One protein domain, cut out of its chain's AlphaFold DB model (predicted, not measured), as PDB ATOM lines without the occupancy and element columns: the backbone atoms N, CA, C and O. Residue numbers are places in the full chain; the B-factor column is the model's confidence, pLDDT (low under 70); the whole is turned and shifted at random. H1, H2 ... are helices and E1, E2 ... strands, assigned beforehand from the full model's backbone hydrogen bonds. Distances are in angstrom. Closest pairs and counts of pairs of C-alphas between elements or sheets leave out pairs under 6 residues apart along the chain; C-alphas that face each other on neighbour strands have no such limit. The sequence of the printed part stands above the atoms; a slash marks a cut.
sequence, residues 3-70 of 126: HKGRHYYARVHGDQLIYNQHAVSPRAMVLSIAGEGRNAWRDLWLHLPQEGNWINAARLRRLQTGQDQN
ATOM      1  N   HIS A   3     544.497 397.401 337.168       92.25
ATOM      2  CA  HIS A   3     544.032 397.798 338.496       92.25
ATOM      3  C   HIS A   3     543.410 399.198 338.438       92.25
ATOM      4  O   HIS A   3     544.011 400.112 337.876       92.25
ATOM      5  N   LYS A   4     542.200 399.358 338.997       91.56
ATOM      6  CA  LYS A   4     541.431 400.623 339.006       91.56
ATOM      7  C   LYS A   4     541.345 401.299 337.623       91.56
ATOM      8  O   LYS A   4     541.602 402.489 337.488       91.56
ATOM      9  N   GLY A   5     541.046 400.518 336.583       92.12
ATOM     10  CA  GLY A   5     540.908 401.020 335.207       92.12
ATOM     11  C   GLY A   5     542.221 401.378 334.500       92.12
ATOM     12  O   GLY A   5     542.185 401.843 333.368       92.12
ATOM     13  N   ARG A   6     543.384 401.152 335.127       94.69
ATOM     14  CA  ARG A   6     544.703 401.370 334.515       94.69
ATOM     15  C   ARG A   6     545.396 400.052 334.214       94.69
ATOM     16  O   ARG A   6     545.289 399.100 334.990       94.69
ATOM     17  N   HIS A   7     546.140 400.018 333.113       93.94
ATOM     18  CA  HIS A   7     546.981 398.888 332.733       93.94
ATOM     19  C   HIS A   7     548.436 399.164 333.101       93.94
ATOM     20  O   HIS A   7     548.970 400.229 332.809       93.94
ATOM     21  N   TYR A   8     549.067 398.178 333.728       95.06
ATOM     22  CA  TYR A   8     550.464 398.225 334.135       95.06
ATOM     23  C   TYR A   8     551.228 397.114 333.430       95.06
ATOM     24  O   TYR A   8     550.837 395.937 333.495       95.06
ATOM     25  N   TYR A   9     552.320 397.508 332.785       94.81
ATOM     26  CA  TYR A   9     553.163 396.651 331.966       94.81
ATOM     27  C   TYR A   9     554.554 396.542 332.577       94.81
ATOM     28  O   TYR A   9     555.061 397.487 333.176       94.81
ATOM     29  N   ALA A  10     555.158 395.377 332.408       95.38
ATOM     30  CA  ALA A  10     556.541 395.095 332.746       95.38
ATOM     31  C   ALA A  10     557.146 394.297 331.591       95.38
ATOM     32  O   ALA A  10     556.418 393.624 330.855       95.38
ATOM     33  N   ARG A  11     558.463 394.391 331.418       94.94
ATOM     34  CA  ARG A  11     559.188 393.658 330.377       94.94
ATOM     35  C   ARG A  11     560.071 392.614 331.033       94.94
ATOM     36  O   ARG A  11     560.729 392.904 332.023       94.94
ATOM     37  N   VAL A  12     560.099 391.419 330.464       94.12
ATOM     38  CA  VAL A  12     561.077 390.402 330.847       94.12
ATOM     39  C   VAL A  12     562.344 390.626 330.025       94.12
ATOM     40  O   VAL A  12     562.269 390.738 328.801       94.12
ATOM     41  N   HIS A  13     563.486 390.749 330.693       93.94
ATOM     42  CA  HIS A  13     564.805 390.849 330.077       93.94
ATOM     43  C   HIS A  13     565.705 389.754 330.657       93.94
ATOM     44  O   HIS A  13     566.044 389.795 331.841       93.94
ATOM     45  N   GLY A  14     566.063 388.762 329.834       92.44
ATOM     46  CA  GLY A  14     566.642 387.509 330.331       92.44
ATOM     47  C   GLY A  14     565.688 386.857 331.332       92.44
ATOM     48  O   GLY A  14     564.512 386.668 331.025       92.44
ATOM     49  N   ASP A  15     566.170 386.630 332.552       92.06
ATOM     50  CA  ASP A  15     565.387 386.012 333.633       92.06
ATOM     51  C   ASP A  15     564.757 387.033 334.594       92.06
ATOM     52  O   ASP A  15     564.160 386.674 335.612       92.06
ATOM     53  N   GLN A  16     564.890 388.331 334.301       95.31
ATOM     54  CA  GLN A  16     564.441 389.399 335.189       95.31
ATOM     55  C   GLN A  16     563.173 390.069 334.673       95.31
ATOM     56  O   GLN A  16     563.084 390.485 333.518       95.31
ATOM     57  N   LEU A  17     562.196 390.237 335.565       95.38
ATOM     58  CA  LEU A  17     561.025 391.064 335.316       95.38
ATOM     59  C   LEU A  17     561.352 392.515 335.680       95.38
ATOM     60  O   LEU A  17     561.542 392.844 336.848       95.38
ATOM     61  N   ILE A  18     561.395 393.384 334.677       97.12
ATOM     62  CA  ILE A  18     561.700 394.803 334.833       97.12
ATOM     63  C   ILE A  18     560.400 395.604 334.890       97.12
ATOM     64  O   ILE A  18     559.619 395.628 333.931       97.12
ATOM     65  N   TYR A  19     560.185 396.294 336.007       96.06
ATOM     66  CA  TYR A  19     559.060 397.197 336.239       96.06
ATOM     67  C   TYR A  19     559.576 398.507 336.837       96.06
ATOM     68  O   TYR A  19     560.396 398.489 337.750       96.06
ATOM     69  N   ASN A  20     559.130 399.652 336.312       92.56
ATOM     70  CA  ASN A  20     559.622 400.977 336.716       92.56
ATOM     71  C   ASN A  20     561.162 401.079 336.739       92.56
ATOM     72  O   ASN A  20     561.726 401.616 337.684       92.56
ATOM     73  N   GLN A  21     561.838 400.544 335.713       93.62
ATOM     74  CA  GLN A  21     563.309 400.525 335.566       93.62
ATOM     75  C   GLN A  21     564.073 399.656 336.583       93.62
ATOM     76  O   GLN A  21     565.297 399.616 336.541       93.62
ATOM     77  N   HIS A  22     563.379 398.912 337.447       94.50
ATOM     78  CA  HIS A  22     564.000 398.043 338.444       94.50
ATOM     79  C   HIS A  22     563.622 396.582 338.205       94.50
ATOM     80  O   HIS A  22     562.506 396.274 337.778       94.50
ATOM     81  N   ALA A  23     564.549 395.675 338.507       96.81
ATOM     82  CA  ALA A  23     564.250 394.252 338.567       96.81
ATOM     83  C   ALA A  23     563.373 393.971 339.793       96.81
ATOM     84  O   ALA A  23     563.731 394.306 340.922       96.81
ATOM     85  N   VAL A  24     562.211 393.363 339.575       96.44
ATOM     86  CA  VAL A  24     561.242 393.049 340.628       96.44
ATOM     87  C   VAL A  24     560.769 391.610 340.512       96.44
ATOM     88  O   VAL A  24     560.708 391.034 339.429       96.44
ATOM     89  N   SER A  25     560.360 391.020 341.633       95.62
ATOM     90  CA  SER A  25     559.622 389.761 341.574       95.62
ATOM     91  C   SER A  25     558.181 390.001 341.093       95.62
ATOM     92  O   SER A  25     557.618 391.078 341.327       95.62
ATOM     93  N   PRO A  26     557.519 388.989 340.502       94.88
ATOM     94  CA  PRO A  26     556.100 389.063 340.153       94.88
ATOM     95  C   PRO A  26     555.210 389.506 341.323       94.88
ATOM     96  O   PRO A  26     554.282 390.295 341.145       94.88
ATOM     97  N   ARG A  27     555.509 389.035 342.544       95.06
ATOM     98  CA  ARG A  27     554.793 389.437 343.761       95.06
ATOM     99  C   ARG A  27     555.042 390.905 344.095       95.06
ATOM    100  O   ARG A  27     554.075 391.618 344.341       95.06
ATOM    101  N   ALA A  28     556.297 391.352 344.078       94.75
ATOM    102  CA  ALA A  28     556.649 392.738 344.376       94.75
ATOM    103  C   ALA A  28     555.962 393.719 343.410       94.75
ATOM    104  O   ALA A  28     555.380 394.703 343.858       94.75
ATOM    105  N   MET A  29     555.927 393.399 342.109       95.06
ATOM    106  CA  MET A  29     555.199 394.192 341.113       95.06
ATOM    107  C   MET A  29     553.717 394.347 341.488       95.06
ATOM    108  O   MET A  29     553.187 395.455 341.506       95.06
ATOM    109  N   VAL A  30     553.039 393.248 341.821       95.50
ATOM    110  CA  VAL A  30     551.601 393.264 342.139       95.50
ATOM    111  C   VAL A  30     551.310 394.050 343.413       95.50
ATOM    112  O   VAL A  30     550.375 394.852 343.426       95.50
ATOM    113  N   LEU A  31     552.130 393.875 344.450       94.44
ATOM    114  CA  LEU A  31     551.995 394.630 345.696       94.44
ATOM    115  C   LEU A  31     552.195 396.134 345.462       94.44
ATOM    116  O   LEU A  31     551.408 396.929 345.966       94.44
ATOM    117  N   SER A  32     553.174 396.517 344.636       93.75
ATOM    118  CA  SER A  32     553.439 397.929 344.316       93.75
ATOM    119  C   SER A  32     552.279 398.626 343.589       93.75
ATOM    120  O   SER A  32     552.133 399.839 343.688       93.75
ATOM    121  N   ILE A  33     551.435 397.865 342.880       93.69
ATOM    122  CA  ILE A  33     550.309 398.397 342.099       93.69
ATOM    123  C   ILE A  33     548.996 398.391 342.890       93.69
ATOM    124  O   ILE A  33     548.204 399.325 342.769       93.69
ATOM    125  N   ALA A  34     548.722 397.318 343.637       91.31
ATOM    126  CA  ALA A  34     547.387 397.033 344.170       91.31
ATOM    127  C   ALA A  34     547.341 396.760 345.685       91.31
ATOM    128  O   ALA A  34     546.248 396.536 346.207       91.31
ATOM    129  N   GLY A  35     548.480 396.790 346.385       90.25
ATOM    130  CA  GLY A  35     548.564 396.528 347.825       90.25
ATOM    131  C   GLY A  35     548.505 395.041 348.195       90.25
ATOM    132  O   GLY A  35     548.718 394.162 347.355       90.25
ATOM    133  N   GLU A  36     548.252 394.754 349.473       90.06
ATOM    134  CA  GLU A  36     548.271 393.396 350.035       90.06
ATOM    135  C   GLU A  36     547.116 392.484 349.565       90.06
ATOM    136  O   GLU A  36     546.169 392.904 348.904       90.06
ATOM    137  N   GLY A  37     547.215 391.183 349.875       84.56
ATOM    138  CA  GLY A  37     546.184 390.180 349.555       84.56
ATOM    139  C   GLY A  37     546.117 389.756 348.081       84.56
ATOM    140  O   GLY A  37     545.235 388.995 347.674       84.56
ATOM    141  N   ARG A  38     547.051 390.234 347.255       88.81
ATOM    142  CA  ARG A  38     547.096 389.953 345.818       88.81
ATOM    143  C   ARG A  38     547.949 388.734 345.480       88.81
ATOM    144  O   ARG A  38     548.925 388.410 346.161       88.81
ATOM    145  N   ASN A  39     547.576 388.060 344.392       91.81
ATOM    146  CA  ASN A  39     548.243 386.851 343.924       91.81
ATOM    147  C   ASN A  39     548.750 387.082 342.502       91.81
ATOM    148  O   ASN A  39     547.961 387.195 341.566       91.81
ATOM    149  N   ALA A  40     550.074 387.089 342.347       93.12
ATOM    150  CA  ALA A  40     550.730 387.342 341.071       93.12
ATOM    151  C   ALA A  40     550.271 386.398 339.956       93.12
ATOM    152  O   ALA A  40     550.075 386.848 338.834       93.12
ATOM    153  N   TRP A  41     550.015 385.123 340.257       93.75
ATOM    154  CA  TRP A  41     549.527 384.176 339.254       93.75
ATOM    155  C   TRP A  41     548.140 384.547 338.732       93.75
ATOM    156  O   TRP A  41     547.873 384.414 337.543       93.75
ATOM    157  N   ARG A  42     547.255 385.027 339.608       92.56
ATOM    158  CA  ARG A  42     545.894 385.423 339.229       92.56
ATOM    159  C   ARG A  42     545.871 386.778 338.525       92.56
ATOM    160  O   ARG A  42     545.080 386.970 337.607       92.56
ATOM    161  N   ASP A  43     546.719 387.702 338.965       94.31
ATOM    162  CA  ASP A  43     546.670 389.107 338.561       94.31
ATOM    163  C   ASP A  43     547.525 389.419 337.319       94.31
ATOM    164  O   ASP A  43     547.218 390.350 336.565       94.31
ATOM    165  N   LEU A  44     548.595 388.657 337.078       95.31
ATOM    166  CA  LEU A  44     549.470 388.872 335.932       95.31
ATOM    167  C   LEU A  44     548.940 388.201 334.668       95.31
ATOM    168  O   LEU A  44     548.407 387.090 334.667       95.31
ATOM    169  N   TRP A  45     549.154 388.915 333.572       95.56
ATOM    170  CA  TRP A  45     548.920 388.457 332.216       95.56
ATOM    171  C   TRP A  45     550.243 388.557 331.476       95.56
ATOM    172  O   TRP A  45     550.987 389.519 331.675       95.56
ATOM    173  N   LEU A  46     550.530 387.550 330.667       94.12
ATOM    174  CA  LEU A  46     551.766 387.400 329.924       94.12
ATOM    175  C   LEU A  46     551.451 387.541 328.441       94.12
ATOM    176  O   LEU A  46     550.460 386.992 327.963       94.12
ATOM    177  N   HIS A  47     552.289 388.288 327.734       93.56
ATOM    178  CA  HIS A  47     552.272 388.359 326.281       93.56
ATOM    179  C   HIS A  47     553.460 387.548 325.787       93.56
ATOM    180  O   HIS A  47     554.609 387.903 326.052       93.56
ATOM    181  N   LEU A  48     553.175 386.398 325.179       89.50
ATOM    182  CA  LEU A  48     554.205 385.503 324.670       89.50
ATOM    183  C   LEU A  48     554.570 385.927 323.239       89.50
ATOM    184  O   LEU A  48     553.660 386.205 322.455       89.50
ATOM    185  N   PRO A  49     555.865 385.932 322.864       83.94
ATOM    186  CA  PRO A  49     556.312 386.449 321.567       83.94
ATOM    187  C   PRO A  49     555.630 385.799 320.354       83.94
ATOM    188  O   PRO A  49     555.485 386.441 319.322       83.94
ATOM    189  N   GLN A  50     555.222 384.532 320.477       78.19
ATOM    190  CA  GLN A  50     554.684 383.732 319.371       78.19
ATOM    191  C   GLN A  50     553.150 383.685 319.318       78.19
ATOM    192  O   GLN A  50     552.590 383.414 318.263       78.19
ATOM    193  N   GLU A  51     552.456 383.935 320.432       76.06
ATOM    194  CA  GLU A  51     551.010 383.677 320.533       76.06
ATOM    195  C   GLU A  51     550.151 384.917 320.253       76.06
ATOM    196  O   GLU A  51     548.935 384.796 320.100       76.06
ATOM    197  N   GLY A  52     550.757 386.112 320.203       79.94
ATOM    198  CA  GLY A  52     550.108 387.399 319.898       79.94
ATOM    199  C   GLY A  52     549.080 387.879 320.934       79.94
ATOM    200  O   GLY A  52     548.831 389.079 321.048       79.94
ATOM    201  N   ASN A  53     548.539 386.965 321.733       89.19
ATOM    202  CA  ASN A  53     547.483 387.179 322.703       89.19
ATOM    203  C   ASN A  53     548.029 387.207 324.133       89.19
ATOM    204  O   ASN A  53     549.034 386.580 324.469       89.19
ATOM    205  N   TRP A  54     547.321 387.928 325.000       92.62
ATOM    206  CA  TRP A  54     547.589 387.910 326.431       92.62
ATOM    207  C   TRP A  54     546.995 386.651 327.066       92.62
ATOM    208  O   TRP A  54     545.803 386.379 326.919       92.62
ATOM    209  N   ILE A  55     547.796 385.925 327.846       94.25
ATOM    210  CA  ILE A  55     547.354 384.770 328.633       94.25
ATOM    211  C   ILE A  55     547.524 385.030 330.129       94.25
ATOM    212  O   ILE A  55     548.519 385.594 330.580       94.25
ATOM    213  N   ASN A  56     546.543 384.616 330.927       95.00
ATOM    214  CA  ASN A  56     546.648 384.695 332.379       95.00
ATOM    215  C   ASN A  56     547.758 383.763 332.896       95.00
ATOM    216  O   ASN A  56     547.824 382.598 332.500       95.00
ATOM    217  N   ALA A  57     548.597 384.249 333.814       94.94
ATOM    218  CA  ALA A  57     549.748 383.493 334.299       94.94
ATOM    219  C   ALA A  57     549.344 382.181 335.001       94.94
ATOM    220  O   ALA A  57     549.982 381.149 334.788       94.94
ATOM    221  N   ALA A  58     548.266 382.174 335.797       93.81
ATOM    222  CA  ALA A  58     547.769 380.955 336.437       93.81
ATOM    223  C   ALA A  58     547.287 379.924 335.409       93.81
ATOM    224  O   ALA A  58     547.511 378.731 335.596       93.81
ATOM    225  N   ARG A  59     546.647 380.378 334.323       92.25
ATOM    226  CA  ARG A  59     546.216 379.504 333.224       92.25
ATOM    227  C   ARG A  59     547.414 378.906 332.493       92.25
ATOM    228  O   ARG A  59     547.470 377.693 332.340       92.25
ATOM    229  N   LEU A  60     548.388 379.733 332.104       91.75
ATOM    230  CA  LEU A  60     549.602 379.257 331.433       91.75
ATOM    231  C   LEU A  60     550.324 378.196 332.276       91.75
ATOM    232  O   LEU A  60     550.722 377.158 331.756       91.75
ATOM    233  N   ARG A  61     550.404 378.409 333.594       91.62
ATOM    234  CA  ARG A  61     550.991 377.437 334.520       91.62
ATOM    235  C   ARG A  61     550.272 376.085 334.491       91.62
ATOM    236  O   ARG A  61     550.949 375.067 334.462       91.62
ATOM    237  N   ARG A  62     548.932 376.054 334.492       89.94
ATOM    238  CA  ARG A  62     548.162 374.793 334.430       89.94
ATOM    239  C   ARG A  62     548.340 374.056 333.109       89.94
ATOM    240  O   ARG A  62     548.403 372.830 333.108       89.94
ATOM    241  N   LEU A  63     548.425 374.800 332.005       88.44
ATOM    242  CA  LEU A  63     548.702 374.235 330.685       88.44
ATOM    243  C   LEU A  63     550.090 373.582 330.659       88.44
ATOM    244  O   LEU A  63     550.220 372.455 330.193       88.44
ATOM    245  N   GLN A  64     551.101 374.248 331.225       86.88
ATOM    246  CA  GLN A  64     552.474 373.733 331.295       86.88
ATOM    247  C   GLN A  64     552.625 372.525 332.228       86.88
ATOM    248  O   GLN A  64     553.371 371.605 331.916       86.88
ATOM    249  N   THR A  65     551.921 372.498 333.363       86.44
ATOM    250  CA  THR A  65     551.977 371.368 334.307       86.44
ATOM    251  C   THR A  65     551.064 370.203 333.922       86.44
ATOM    252  O   THR A  65     550.982 369.230 334.666       86.44
ATOM    253  N   GLY A  66     550.337 370.296 332.801       75.06
ATOM    254  CA  GLY A  66     549.377 369.276 332.370       75.06
ATOM    255  C   GLY A  66     548.130 369.168 333.256       75.06
ATOM    256  O   GLY A  66     547.302 368.285 333.045       75.06
ATOM    257  N   GLN A  67     547.939 370.070 334.225       62.81
ATOM    258  CA  GLN A  67     546.788 370.033 335.133       62.81
ATOM    259  C   GLN A  67     545.456 370.294 334.415       62.81
ATOM    260  O   GLN A  67     544.437 369.737 334.813       62.81
ATOM    261  N   ASP A  68     545.464 371.060 333.322       59.19
ATOM    262  CA  ASP A  68     544.259 371.303 332.510       59.19
ATOM    263  C   ASP A  68     543.792 370.060 331.718       59.19
ATOM    264  O   ASP A  68     542.675 370.048 331.194       59.19
ATOM    265  N   GLN A  69     544.616 369.008 331.615       58.41
ATOM    266  CA  GLN A  69     544.234 367.751 330.956       58.41
ATOM    267  C   GLN A  69     543.457 366.818 331.889       58.41
ATOM    268  O   GLN A  69     542.669 366.003 331.419       58.41
ATOM    269  N   ASN A  70     543.645 366.956 333.204       58.97
ATOM    270  CA  ASN A  70     543.079 366.040 334.193       58.97
ATOM    271  C   ASN A  70     541.720 366.502 334.746       58.97
ATOM    272  O   ASN A  70     541.172 365.892 335.662       58.97
TER     273      ASN A  70
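This is residues 3 to 70 of the 126 residues of an uncharacterized protein of Pseudoduganella danionis (UniProt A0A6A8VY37). The model has two small lobes, joined through the short helix H2: one lobe is a three-stranded antiparallel sheet, E1, E2 and E3, with H1 over one face, and the other is the hairpin E4 and E5 with H3 at the end where E4 begins and E5 ends. H2 lies between H1 and H3 and touches both, while the two sheets are apart. The printed part has 68 residues with three named helices and five named strands, in the order E1 E2 E3 H1 H2 E4 E5 H3, a mixed class of helices and strands. The sheets have the orders E1 - E2 - E3 and E4 - E5, both antiparallel. The whole is only just compact, close to loose, with a radius of gyration of the C-alphas of 12.9 A and spans of 36 by 28 by 22 A.

E1, residues 11 to 13, and E2, residues 16 to 19, form a hairpin, with N 11 and O 18 at 3.0 A and N 18 and O 11 at 2.8 A, within hydrogen-bond range. E2 and E3, residues 22 to 24, form the next hairpin, with N 19 and O 22 at 2.9 A. These three strands make a meander, each the antiparallel neighbour of the one before; E1 and E3 are its edge strands. H1, residues 26 to 34, is on this sheet at a height of 10.3 A, along the strands, at 2 degrees to E2 on the local plane. It is only just over E2 and E3, with 3 of its C-alphas falling on each. The closest C-alphas of E2 and H1, Tyr 19 and Met 29, are 6.9 A apart. H2, residues 40 to 43, touches H1, the closest C-alphas being those of Arg 27 and Ala 40 at 5.3 A. E4, residues 45 to 47, and E5, residues 54 to 56, form a hairpin, with N 46 and O 55 at 2.8 A. H3, residues 57 to 64, touches H2, with the C-alphas of Trp 41 and Ala 58 closest at 4.6 A. H1 and H3 are apart. In H1 and H3 every O i to N i+4 pair is within hydrogen-bond range; H2 is too short for such a pair.

E1 begins at C-alpha 11 (559.188, 393.658, 330.377) and is 6.3 A long; E2 is 9.5 A and E3 6.1 A. H1 begins at C-alpha 26 (556.100, 389.063, 340.153) and is 12.5 A long. H2 is 5.1 A, E4 and E5 are 6.8 A each, and H3 is 10.6 A, ending at C-alpha 64 (552.474, 373.733, 331.295).

The C-alphas farthest apart, those of Gln 21 and Asn 70, are 40.0 A apart. The printed part has no cut and no long link. The mean pLDDT of the printed part is 90.1, and residues 67 to 70 are under 70.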